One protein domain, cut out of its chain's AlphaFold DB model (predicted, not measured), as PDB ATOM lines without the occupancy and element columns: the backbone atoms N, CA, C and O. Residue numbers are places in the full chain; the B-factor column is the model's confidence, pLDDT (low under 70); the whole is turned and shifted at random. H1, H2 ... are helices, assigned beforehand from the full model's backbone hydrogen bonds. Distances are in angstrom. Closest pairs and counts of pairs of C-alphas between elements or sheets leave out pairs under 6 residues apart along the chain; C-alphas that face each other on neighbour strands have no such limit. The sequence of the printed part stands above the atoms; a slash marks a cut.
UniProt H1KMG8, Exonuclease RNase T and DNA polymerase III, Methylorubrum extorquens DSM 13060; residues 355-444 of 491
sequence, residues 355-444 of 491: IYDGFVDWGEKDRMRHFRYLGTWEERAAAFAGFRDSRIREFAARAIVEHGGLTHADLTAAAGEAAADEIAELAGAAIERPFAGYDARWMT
ATOM      1  N   ILE A 355     142.231 155.828  81.751       91.31
ATOM      2  CA  ILE A 355     142.268 154.696  82.703       91.31
ATOM      3  C   ILE A 355     143.183 154.964  83.914       91.31
ATOM      4  O   ILE A 355     142.962 154.433  85.006       91.31
ATOM      5  N   TYR A 356     144.197 155.820  83.742       89.12
ATOM      6  CA  TYR A 356     145.171 156.164  84.779       89.12
ATOM      7  C   TYR A 356     144.992 157.551  85.413       89.12
ATOM      8  O   TYR A 356     145.815 157.902  86.260       89.12
ATOM      9  N   ASP A 357     143.928 158.285  85.076       87.94
ATOM     10  CA  ASP A 357     143.606 159.611  85.644       87.94
ATOM     11  C   ASP A 357     143.108 159.539  87.095       87.94
ATOM     12  O   ASP A 357     142.959 160.546  87.782       87.94
ATOM     13  N   GLY A 358     142.835 158.332  87.583       86.25
ATOM     14  CA  GLY A 358     142.344 158.096  88.929       86.25
ATOM     15  C   GLY A 358     141.580 156.787  89.018       86.25
ATOM     16  O   GLY A 358     141.018 156.297  88.032       86.25
ATOM     17  N   PHE A 359     141.557 156.208  90.216       91.00
ATOM     18  CA  PHE A 359     140.766 155.013  90.480       91.00
ATOM     19  C   PHE A 359     139.277 155.348  90.508       91.00
ATOM     20  O   PHE A 359     138.874 156.365  91.063       91.00
ATOM     21  N   VAL A 360     138.469 154.449  89.952       93.19
ATOM     22  CA  VAL A 360     137.013 154.474  90.109       93.19
ATOM     23  C   VAL A 360     136.662 154.219  91.577       93.19
ATOM     24  O   VAL A 360     137.198 153.283  92.187       93.19
ATOM     25  N   ASP A 361     135.782 155.044  92.146       94.06
ATOM     26  CA  ASP A 361     135.371 154.927  93.543       94.06
ATOM     27  C   ASP A 361     134.528 153.667  93.812       94.06
ATOM     28  O   ASP A 361     134.030 153.000  92.904       94.06
ATOM     29  N   TRP A 362     134.369 153.315  95.088       94.69
ATOM     30  CA  TRP A 362     133.671 152.090  95.486       94.69
ATOM     31  C   TRP A 362     132.188 152.055  95.105       94.69
ATOM     32  O   TRP A 362     131.691 150.978  94.772       94.69
ATOM     33  N   GLY A 363     131.494 153.194  95.154       96.88
ATOM     34  CA  GLY A 363     130.085 153.285  94.779       96.88
ATOM     35  C   GLY A 363     129.898 153.148  93.271       96.88
ATOM     36  O   GLY A 363     128.987 152.460  92.819       96.88
ATOM     37  N   GLU A 364     130.801 153.733  92.487       96.38
ATOM     38  CA  GLU A 364     130.815 153.574  91.034       96.38
ATOM     39  C   GLU A 364     131.175 152.134  90.632       96.38
ATOM     40  O   GLU A 364     130.490 151.541  89.799       96.38
ATOM     41  N   LYS A 365     132.147 151.500  91.308       96.62
ATOM     42  CA  LYS A 365     132.442 150.066  91.130       96.62
ATOM     43  C   LYS A 365     131.241 149.171  91.441       96.62
ATOM     44  O   LYS A 365     131.090 148.120  90.822       96.62
ATOM     45  N   ASP A 366     130.407 149.543  92.411       97.25
ATOM     46  CA  ASP A 366     129.183 148.801  92.721       97.25
ATOM     47  C   ASP A 366     128.136 148.926  91.614       97.25
ATOM     48  O   ASP A 366     127.588 147.916  91.176       97.25
ATOM     49  N   ARG A 367     127.956 150.135  91.069       97.75
ATOM     50  CA  ARG A 367     127.107 150.363  89.891       97.75
ATOM     51  C   ARG A 367     127.587 149.583  88.670       97.75
ATOM     52  O   ARG A 367     126.770 148.959  88.002       97.75
ATOM     53  N   MET A 368     128.900 149.549  88.420       98.00
ATOM     54  CA  MET A 368     129.491 148.736  87.348       98.00
ATOM     55  C   MET A 368     129.142 147.255  87.532       98.00
ATOM     56  O   MET A 368     128.627 146.624  86.612       98.00
ATOM     57  N   ARG A 369     129.347 146.700  88.738       97.12
ATOM     58  CA  ARG A 369     128.972 145.308  89.038       97.12
ATOM     59  C   ARG A 369     127.481 145.069  88.841       97.12
ATOM     60  O   ARG A 369     127.117 144.090  88.199       97.12
ATOM     61  N   HIS A 370     126.631 145.944  89.375       97.44
ATOM     62  CA  HIS A 370     125.185 145.828  89.230       97.44
ATOM     63  C   HIS A 370     124.782 145.782  87.752       97.44
ATOM     64  O   HIS A 370     124.133 144.827  87.341       97.44
ATOM     65  N   PHE A 371     125.277 146.718  86.939       98.06
ATOM     66  CA  PHE A 371     125.053 146.756  85.492       98.06
ATOM     67  C   PHE A 371     125.446 145.445  84.790       98.06
ATOM     68  O   PHE A 371     124.713 144.933  83.943       98.06
ATOM     69  N   ARG A 372     126.591 144.857  85.165       96.69
ATOM     70  CA  ARG A 372     127.045 143.563  84.628       96.69
ATOM     71  C   ARG A 372     126.112 142.401  85.001       96.69
ATOM     72  O   ARG A 372     126.020 141.458  84.221       96.69
ATOM     73  N   TYR A 373     125.452 142.457  86.160       95.19
ATOM     74  CA  TYR A 373     124.568 141.396  86.668       95.19
ATOM     75  C   TYR A 373     123.112 141.490  86.205       95.19
ATOM     76  O   TYR A 373     122.380 140.512  86.361       95.19
ATOM     77  N   LEU A 374     122.684 142.629  85.654       96.31
ATOM     78  CA  LEU A 374     121.338 142.779  85.094       96.31
ATOM     79  C   LEU A 374     121.109 141.777  83.956       96.31
ATOM     80  O   LEU A 374     122.046 141.415  83.243       96.31
ATOM     81  N   GLY A 375     119.878 141.284  83.831       92.94
ATOM     82  CA  GLY A 375     119.529 140.188  82.932       92.94
ATOM     83  C   GLY A 375     119.284 140.648  81.499       92.94
ATOM     84  O   GLY A 375     119.597 139.906  80.568       92.94
ATOM     85  N   THR A 376     118.777 141.870  81.320       96.06
ATOM     86  CA  THR A 376     118.446 142.420  79.996       96.06
ATOM     87  C   THR A 376     119.152 143.746  79.716       96.06
ATOM     88  O   THR A 376     119.742 144.370  80.603       96.06
ATOM     89  N   TRP A 377     119.153 144.169  78.453       96.44
ATOM     90  CA  TRP A 377     119.753 145.444  78.061       96.44
ATOM     91  C   TRP A 377     118.866 146.643  78.394       96.44
ATOM     92  O   TRP A 377     119.392 147.712  78.682       96.44
ATOM     93  N   GLU A 378     117.552 146.457  78.462       97.06
ATOM     94  CA  GLU A 378     116.594 147.459  78.935       97.06
ATOM     95  C   GLU A 378     116.824 147.765  80.418       97.06
ATOM     96  O   GLU A 378     116.893 148.927  80.809       97.06
ATOM     97  N   GLU A 379     117.043 146.737  81.248       97.56
ATOM     98  CA  GLU A 379     117.420 146.936  82.652       97.56
ATOM     99  C   GLU A 379     118.740 147.720  82.768       97.56
ATOM    100  O   GLU A 379     118.868 148.624  83.597       97.56
ATOM    101  N   ARG A 380     119.722 147.408  81.913       97.88
ATOM    102  CA  ARG A 380     121.007 148.124  81.850       97.88
ATOM    103  C   ARG A 380     120.845 149.579  81.417       97.88
ATOM    104  O   ARG A 380     121.475 150.451  82.016       97.88
ATOM    105  N   ALA A 381     119.986 149.846  80.434       97.69
ATOM    106  CA  ALA A 381     119.634 151.197  80.018       97.69
ATOM    107  C   ALA A 381     118.963 151.969  81.163       97.69
ATOM    108  O   ALA A 381     119.363 153.091  81.458       97.69
ATOM    109  N   ALA A 382     118.034 151.348  81.895       97.31
ATOM    110  CA  ALA A 382     117.405 151.963  83.064       97.31
ATOM    111  C   ALA A 382     118.422 152.304  84.177       97.31
ATOM    112  O   ALA A 382     118.298 153.326  84.856       97.31
ATOM    113  N   ALA A 383     119.463 151.483  84.351       97.25
ATOM    114  CA  ALA A 383     120.518 151.710  85.341       97.25
ATOM    115  C   ALA A 383     121.532 152.810  84.949       97.25
ATOM    116  O   ALA A 383     122.266 153.301  85.813       97.25
ATOM    117  N   PHE A 384     121.574 153.225  83.676       97.62
ATOM    118  CA  PHE A 384     122.566 154.160  83.129       97.62
ATOM    119  C   PHE A 384     122.641 155.497  83.889       97.62
ATOM    120  O   PHE A 384     123.729 156.005  84.182       97.62
ATOM    121  N   ALA A 385     121.492 156.055  84.284       94.56
ATOM    122  CA  ALA A 385     121.416 157.330  85.003       94.56
ATOM    123  C   ALA A 385     122.138 157.313  86.370       94.56
ATOM    124  O   ALA A 385     122.436 158.370  86.935       94.56
ATOM    125  N   GLY A 386     122.443 156.124  86.906       94.88
ATOM    126  CA  GLY A 386     123.157 155.962  88.167       94.88
ATOM    127  C   GLY A 386     124.648 156.306  88.102       94.88
ATOM    128  O   GLY A 386     125.206 156.716  89.122       94.88
ATOM    129  N   PHE A 387     125.298 156.145  86.945       97.50
ATOM    130  CA  PHE A 387     126.743 156.359  86.793       97.50
ATOM    131  C   PHE A 387     127.131 157.834  86.943       97.50
ATOM    132  O   PHE A 387     126.405 158.730  86.510       97.50
ATOM    133  N   ARG A 388     128.285 158.106  87.550       95.44
ATOM    134  CA  ARG A 388     128.775 159.469  87.828       95.44
ATOM    135  C   ARG A 388     130.136 159.745  87.206       95.44
ATOM    136  O   ARG A 388     130.405 160.888  86.847       95.44
ATOM    137  N   ASP A 389     130.976 158.727  87.067       96.25
ATOM    138  CA  ASP A 389     132.272 158.860  86.414       96.25
ATOM    139  C   ASP A 389     132.056 158.966  84.901       96.25
ATOM    140  O   ASP A 389     131.458 158.083  84.286       96.25
ATOM    141  N   SER A 390     132.529 160.054  84.291       95.19
ATOM    142  CA  SER A 390     132.303 160.315  82.863       95.19
ATOM    143  C   SER A 390     132.876 159.223  81.957       95.19
ATOM    144  O   SER A 390     132.292 158.942  80.913       95.19
ATOM    145  N   ARG A 391     133.966 158.561  82.369       95.69
ATOM    146  CA  ARG A 391     134.560 157.439  81.625       95.69
ATOM    147  C   ARG A 391     133.610 156.245  81.633       95.69
ATOM    148  O   ARG A 391     133.323 155.664  80.595       95.69
ATOM    149  N   ILE A 392     133.082 155.916  82.813       97.50
ATOM    150  CA  ILE A 392     132.164 154.790  83.013       97.50
ATOM    151  C   ILE A 392     130.823 155.035  82.315       97.50
ATOM    152  O   ILE A 392     130.286 154.107  81.714       97.50
ATOM    153  N   ARG A 393     130.313 156.274  82.334       97.00
ATOM    154  CA  ARG A 393     129.119 156.667  81.567       97.00
ATOM    155  C   ARG A 393     129.309 156.418  80.072       97.00
ATOM    156  O   ARG A 393     128.484 155.736  79.475       97.00
ATOM    157  N   GLU A 394     130.408 156.900  79.488       96.19
ATOM    158  CA  GLU A 394     130.714 156.690  78.064       96.19
ATOM    159  C   GLU A 394     130.787 155.190  77.718       96.19
ATOM    160  O   GLU A 394     130.166 154.739  76.755       96.19
ATOM    161  N   PHE A 395     131.468 154.386  78.540       96.94
ATOM    162  CA  PHE A 395     131.556 152.937  78.333       96.94
ATOM    163  C   PHE A 395     130.221 152.209  78.476       96.94
ATOM    164  O   PHE A 395     129.925 151.317  77.684       96.94
ATOM    165  N   ALA A 396     129.392 152.585  79.453       97.69
ATOM    166  CA  ALA A 396     128.067 152.003  79.617       97.69
ATOM    167  C   ALA A 396     127.164 152.318  78.418       97.69
ATOM    168  O   ALA A 396     126.508 151.411  77.910       97.69
ATOM    169  N   ALA A 397     127.181 153.564  77.931       96.56
ATOM    170  CA  ALA A 397     126.444 153.964  76.736       96.56
ATOM    171  C   ALA A 397     126.873 153.144  75.509       96.56
ATOM    172  O   ALA A 397     126.033 152.557  74.825       96.56
ATOM    173  N   ARG A 398     128.186 153.010  75.285       93.69
ATOM    174  CA  ARG A 398     128.731 152.177  74.203       93.69
ATOM    175  C   ARG A 398     128.340 150.719  74.330       93.69
ATOM    176  O   ARG A 398     127.960 150.130  73.330       93.69
ATOM    177  N   ALA A 399     128.404 150.139  75.526       95.44
ATOM    178  CA  ALA A 399     128.009 148.751  75.727       95.44
ATOM    179  C   ALA A 399     126.522 148.536  75.398       95.44
ATOM    180  O   ALA A 399     126.183 147.556  74.741       95.44
ATOM    181  N   ILE A 400     125.647 149.464  75.810       95.50
ATOM    182  CA  ILE A 400     124.208 149.417  75.506       95.50
ATOM    183  C   ILE A 400     123.963 149.464  73.996       95.50
ATOM    184  O   ILE A 400     123.192 148.656  73.487       95.50
ATOM    185  N   VAL A 401     124.622 150.374  73.278       91.62
ATOM    186  CA  VAL A 401     124.435 150.513  71.827       91.62
ATOM    187  C   VAL A 401     125.068 149.345  71.070       91.62
ATOM    188  O   VAL A 401     124.407 148.723  70.245       91.62
ATOM    189  N   GLU A 402     126.319 148.999  71.386       89.75
ATOM    190  CA  GLU A 402     127.097 147.983  70.668       89.75
ATOM    191  C   GLU A 402     126.550 146.566  70.866       89.75
ATOM    192  O   GLU A 402     126.599 145.733  69.961       89.75
ATOM    193  N   HIS A 403     126.050 146.267  72.066       90.50
ATOM    194  CA  HIS A 403     125.666 144.910  72.433       90.50
ATOM    195  C   HIS A 403     124.175 144.759  72.747       90.50
ATOM    196  O   HIS A 403     123.665 143.641  72.773       90.50
ATOM    197  N   GLY A 404     123.450 145.851  72.987       87.44
ATOM    198  CA  GLY A 404     122.035 145.782  73.335       87.44
ATOM    199  C   GLY A 404     121.098 145.598  72.156       87.44
ATOM    200  O   GLY A 404     120.032 145.017  72.332       87.44
ATOM    201  N   GLY A 405     121.478 146.080  70.968       83.81
ATOM    202  CA  GLY A 405     120.588 146.085  69.803       83.81
ATOM    203  C   GLY A 405     119.286 146.866  70.035       83.81
ATOM    204  O   GLY A 405     118.304 146.629  69.337       83.81
ATOM    205  N   LEU A 406     119.269 147.756  71.033       89.19
ATOM    206  CA  LEU A 406     118.110 148.562  71.399       89.19
ATOM    207  C   LEU A 406     117.967 149.728  70.424       89.19
ATOM    208  O   LEU A 406     118.930 150.451  70.159       89.19
ATOM    209  N   THR A 407     116.756 149.942  69.918       91.12
ATOM    210  CA  THR A 407     116.434 151.166  69.182       91.12
ATOM    211  C   THR A 407     116.317 152.348  70.146       91.12
ATOM    212  O   THR A 407     116.150 152.172  71.353       91.12
ATOM    213  N   HIS A 408     116.348 153.577  69.625       91.50
ATOM    214  CA  HIS A 408     116.117 154.764  70.457       91.50
ATOM    215  C   HIS A 408     114.753 154.709  71.173       91.50
ATOM    216  O   HIS A 408     114.673 155.003  72.360       91.50
ATOM    217  N   ALA A 409     113.711 154.183  70.518       93.88
ATOM    218  CA  ALA A 409     112.406 153.972  71.146       93.88
ATOM    219  C   ALA A 409     112.455 152.966  72.314       93.88
ATOM    220  O   ALA A 409     111.806 153.191  73.339       93.88
ATOM    221  N   ASP A 410     113.240 151.889  72.188       95.06
ATOM    222  CA  ASP A 410     113.446 150.924  73.276       95.06
ATOM    223  C   ASP A 410     114.181 151.577  74.458       95.06
ATOM    224  O   ASP A 410     113.808 151.373  75.616       95.06
ATOM    225  N   LEU A 411     115.181 152.422  74.177       95.50
ATOM    226  CA  LEU A 411     115.893 153.197  75.197       95.50
ATOM    227  C   LEU A 411     114.961 154.176  75.918       95.50
ATOM    228  O   LEU A 411     114.962 154.216  77.151       95.50
ATOM    229  N   THR A 412     114.130 154.922  75.185       96.94
ATOM    230  CA  THR A 412     113.146 155.842  75.772       96.94
ATOM    231  C   THR A 412     112.151 155.091  76.651       96.94
ATOM    232  O   THR A 412     111.833 155.554  77.749       96.94
ATOM    233  N   ALA A 413     111.688 153.917  76.218       97.00
ATOM    234  CA  ALA A 413     110.787 153.088  77.014       97.00
ATOM    235  C   ALA A 413     111.449 152.563  78.302       97.00
ATOM    236  O   ALA A 413     110.793 152.499  79.343       97.00
ATOM    237  N   ALA A 414     112.736 152.207  78.246       96.06
ATOM    238  CA  ALA A 414     113.467 151.630  79.370       96.06
ATOM    239  C   ALA A 414     113.976 152.668  80.387       96.06
ATOM    240  O   ALA A 414     113.922 152.429  81.594       96.06
ATOM    241  N   ALA A 415     114.482 153.811  79.915       96.38
ATOM    242  CA  ALA A 415     115.236 154.775  80.724       96.38
ATOM    243  C   ALA A 415     114.666 156.208  80.696       96.38
ATOM    244  O   ALA A 415     115.096 157.056  81.481       96.38
ATOM    245  N   GLY A 416     113.686 156.477  79.827       97.31
ATOM    246  CA  GLY A 416     113.160 157.814  79.552       97.31
ATOM    247  C   GLY A 416     113.968 158.572  78.493       97.31
ATOM    248  O   GLY A 416     115.155 158.322  78.302       97.31
ATOM    249  N   GLU A 417     113.316 159.536  77.834       96.75
ATOM    250  CA  GLU A 417     113.853 160.277  76.676       96.75
ATOM    251  C   GLU A 417     115.237 160.887  76.937       96.75
ATOM    252  O   GLU A 417     116.175 160.657  76.187       96.75
ATOM    253  N   ALA A 418     115.404 161.591  78.063       96.19
ATOM    254  CA  ALA A 418     116.664 162.267  78.375       96.19
ATOM    255  C   ALA A 418     117.853 161.298  78.513       96.19
ATOM    256  O   ALA A 418     118.969 161.633  78.126       96.19
ATOM    257  N   ALA A 419     117.628 160.101  79.066       95.94
ATOM    258  CA  ALA A 419     118.675 159.091  79.180       95.94
ATOM    259  C   ALA A 419     118.942 158.406  77.833       95.94
ATOM    260  O   ALA A 419     120.093 158.101  77.536       95.94
ATOM    261  N   ALA A 420     117.903 158.187  77.021       96.19
ATOM    262  CA  ALA A 420     118.037 157.643  75.672       96.19
ATOM    263  C   ALA A 420     118.883 158.556  74.773       96.19
ATOM    264  O   ALA A 420     119.818 158.079  74.126       96.19
ATOM    265  N   ASP A 421     118.609 159.862  74.805       96.25
ATOM    266  CA  ASP A 421     119.371 160.876  74.076       96.25
ATOM    267  C   ASP A 421     120.835 160.907  74.521       96.25
ATOM    268  O   ASP A 421     121.733 160.854  73.682       96.25
ATOM    269  N   GLU A 422     121.095 160.910  75.833       97.00
ATOM    270  CA  GLU A 422     122.466 160.924  76.356       97.00
ATOM    271  C   GLU A 422     123.236 159.638  76.004       97.00
ATOM    272  O   GLU A 422     124.417 159.698  75.663       97.00
ATOM    273  N   ILE A 423     122.588 158.466  76.057       96.50
ATOM    274  CA  ILE A 423     123.201 157.194  75.638       96.50
ATOM    275  C   ILE A 423     123.598 157.263  74.160       96.50
ATOM    276  O   ILE A 423     124.732 156.917  73.817       96.50
ATOM    277  N   ALA A 424     122.687 157.715  73.294       92.62
ATOM    278  CA  ALA A 424     122.944 157.829  71.863       92.62
ATOM    279  C   ALA A 424     124.062 158.844  71.567       92.62
ATOM    280  O   ALA A 424     124.967 158.542  70.786       92.62
ATOM    281  N   GLU A 425     124.042 160.003  72.231       93.69
ATOM    282  CA  GLU A 425     125.054 161.051  72.082       93.69
ATOM    283  C   GLU A 425     126.441 160.560  72.514       93.69
ATOM    284  O   GLU A 425     127.392 160.657  71.740       93.69
ATOM    285  N   LEU A 426     126.571 159.988  73.717       93.81
ATOM    286  CA  LEU A 426     127.862 159.518  74.229       93.81
ATOM    287  C   LEU A 426     128.437 158.375  73.386       93.81
ATOM    288  O   LEU A 426     129.636 158.372  73.097       93.81
ATOM    289  N   ALA A 427     127.600 157.409  72.993       90.69
ATOM    290  CA  ALA A 427     128.039 156.293  72.164       90.69
ATOM    291  C   ALA A 427     128.457 156.768  70.764       90.69
ATOM    292  O   ALA A 427     129.554 156.433  70.314       90.69
ATOM    293  N   GLY A 428     127.628 157.591  70.110       85.44
ATOM    294  CA  GLY A 428     127.920 158.148  68.787       85.44
ATOM    295  C   GLY A 428     129.184 159.007  68.790       85.44
ATOM    296  O   GLY A 428     130.099 158.764  68.002       85.44
ATOM    297  N   ALA A 429     129.297 159.930  69.749       85.19
ATOM    298  CA  ALA A 429     130.461 160.802  69.880       85.19
ATOM    299  C   ALA A 429     131.759 160.016  70.098       85.19
ATOM    300  O   ALA A 429     132.795 160.409  69.571       85.19
ATOM    301  N   ALA A 430     131.731 158.916  70.857       82.00
ATOM    302  CA  ALA A 430     132.908 158.074  71.053       82.00
ATOM    303  C   ALA A 430     133.291 157.301  69.778       82.00
ATOM    304  O   ALA A 430     134.470 157.240  69.428       82.00
ATOM    305  N   ILE A 431     132.307 156.751  69.062       77.50
ATOM    306  CA  ILE A 431     132.516 155.996  67.816       77.50
ATOM    307  C   ILE A 431     133.113 156.881  66.712       77.50
ATOM    308  O   ILE A 431     134.008 156.447  65.984       77.50
ATOM    309  N   GLU A 432     132.653 158.128  66.610       74.81
ATOM    310  CA  GLU A 432     133.073 159.083  65.576       74.81
ATOM    311  C   GLU A 432     134.334 159.888  65.947       74.81
ATOM    312  O   GLU A 432     134.872 160.617  65.113       74.81
ATOM    313  N   ARG A 433     134.832 159.766  67.186       72.00
ATOM    314  CA  ARG A 433     135.918 160.603  67.722       72.00
ATOM    315  C   ARG A 433     137.262 160.364  67.019       72.00
ATOM    316  O   ARG A 433     137.789 159.256  67.133       72.00
ATOM    317  N   PRO A 434     137.888 161.389  66.396       65.31
ATOM    318  CA  PRO A 434     139.233 161.292  65.821       65.31
ATOM    319  C   PRO A 434     140.259 160.754  66.819       65.31
ATOM    320  O   PRO A 434     140.265 161.153  67.985       65.31
ATOM    321  N   PHE A 435     141.166 159.899  66.349       61.75
ATOM    322  CA  PHE A 435     142.240 159.341  67.169       61.75
ATOM    323  C   PHE A 435     143.602 159.595  66.516       61.75
ATOM    324  O   PHE A 435     143.750 159.418  65.311       61.75
ATOM    325  N   ALA A 436     144.589 160.039  67.304       58.75
ATOM    326  CA  ALA A 436     145.975 160.284  66.879       58.75
ATOM    327  C   ALA A 436     146.149 161.148  65.605       58.75
ATOM    328  O   ALA A 436     147.084 160.942  64.834       58.75
ATOM    329  N   GLY A 437     145.267 162.132  65.385       55.44
ATOM    330  CA  GLY A 437     145.330 163.024  64.217       55.44
ATOM    331  C   GLY A 437     144.711 162.452  62.938       55.44
ATOM    332  O   GLY A 437     144.957 162.983  61.859       55.44
ATOM    333  N   TYR A 438     143.909 161.394  63.052       56.69
ATOM    334  CA  TYR A 438     143.246 160.748  61.930       56.69
ATOM    335  C   TYR A 438     141.701 160.747  62.080       56.69
ATOM    336  O   TYR A 438     141.188 160.635  63.197       56.69
ATOM    337  N   ASP A 439     140.965 160.790  60.958       54.09
ATOM    338  CA  ASP A 439     139.487 160.715  60.891       54.09
ATOM    339  C   ASP A 439     138.975 159.308  61.310       54.09
ATOM    340  O   ASP A 439     139.390 158.298  60.747       54.09
ATOM    341  N   ALA A 440     138.130 159.196  62.338       53.47
ATOM    342  CA  ALA A 440     137.978 157.985  63.170       53.47
ATOM    343  C   ALA A 440     137.182 156.771  62.639       53.47
ATOM    344  O   ALA A 440     136.274 156.933  61.828       53.47
ATOM    345  N   ARG A 441     137.494 155.587  63.224       58.84
ATOM    346  CA  ARG A 441     136.671 154.421  63.694       58.84
ATOM    347  C   ARG A 441     137.630 153.230  63.943       58.84
ATOM    348  O   ARG A 441     138.009 152.528  63.033       58.84
ATOM    349  N   TRP A 442     138.094 153.011  65.158       57.56
ATOM    350  CA  TRP A 442     139.483 152.918  65.629       57.56
ATOM    351  C   TRP A 442     140.416 151.828  65.036       57.56
ATOM    352  O   TRP A 442     140.886 150.944  65.743       57.56
ATOM    353  N   MET A 443     140.660 151.916  63.728       56.12
ATOM    354  CA  MET A 443     141.863 152.412  63.033       56.12
ATOM    355  C   MET A 443     141.338 153.271  61.891       56.12
ATOM    356  O   MET A 443     140.239 153.048  61.395       56.12
ATOM    357  N   THR A 444     142.037 154.308  61.465       67.12
ATOM    358  CA  THR A 444     141.362 155.235  60.546       67.12
ATOM    359  C   THR A 444     141.230 154.631  59.171       67.12
ATOM    360  O   THR A 444     142.167 154.013  58.676       67.12
TER     361      THR A 444
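This is residues 355 to 444 of the 491 residues of the protein "Exonuclease RNase T and DNA polymerase III" of Methylorubrum extorquens DSM 13060 (UniProt H1KMG8). H1, H2 and H3 run nearly parallel in line and alternate in direction, H2 side by side with H3 and with the end of H1, residues 367 to 371; the longest helix, H5, crosses H3 nearly at right angles, and short H4 packs on H2 and H5. The printed part has 90 residues with five named helices, H1 to H5 in order, no named strand: all helix. It is compact, radius of gyration of the C-alphas 13.6 A, spanning 37 by 33 by 21 A.

H5, residues 417 to 432, touches H3, residues 390 to 404, with residues 423 to 430 alone, about perpendicular at 88 degrees; the closest C-alphas, of Arg 398 and Ala 427, are 4.6 A apart. The hub H2, residues 377 to 386, touches H4, residues 408 to 415, at a steep tilt of 60 degrees, closest C-alphas Ala 382 and Ala 415, 4.3 A. H2 and H3 form a hairpin, closest C-alphas Trp 377 and Gly 404, 5.3 A. H1, residues 362 to 373, is apart from H4 and H5. Every O i to N i+4 pair is within hydrogen-bond range in H1, H3, H4 and H5, and 4 of 6 in H2.

H5 spans 22.2 A, H3 20.2 A, H1 16.6 A, H2 15.0 A and H4 10.3 A. C-alpha 362 is at (133.671, 152.090, 95.486), C-alpha 432 at (133.073, 159.083, 65.576).

The printed part has no cut. Residues 434 to 444 have pLDDT under 70.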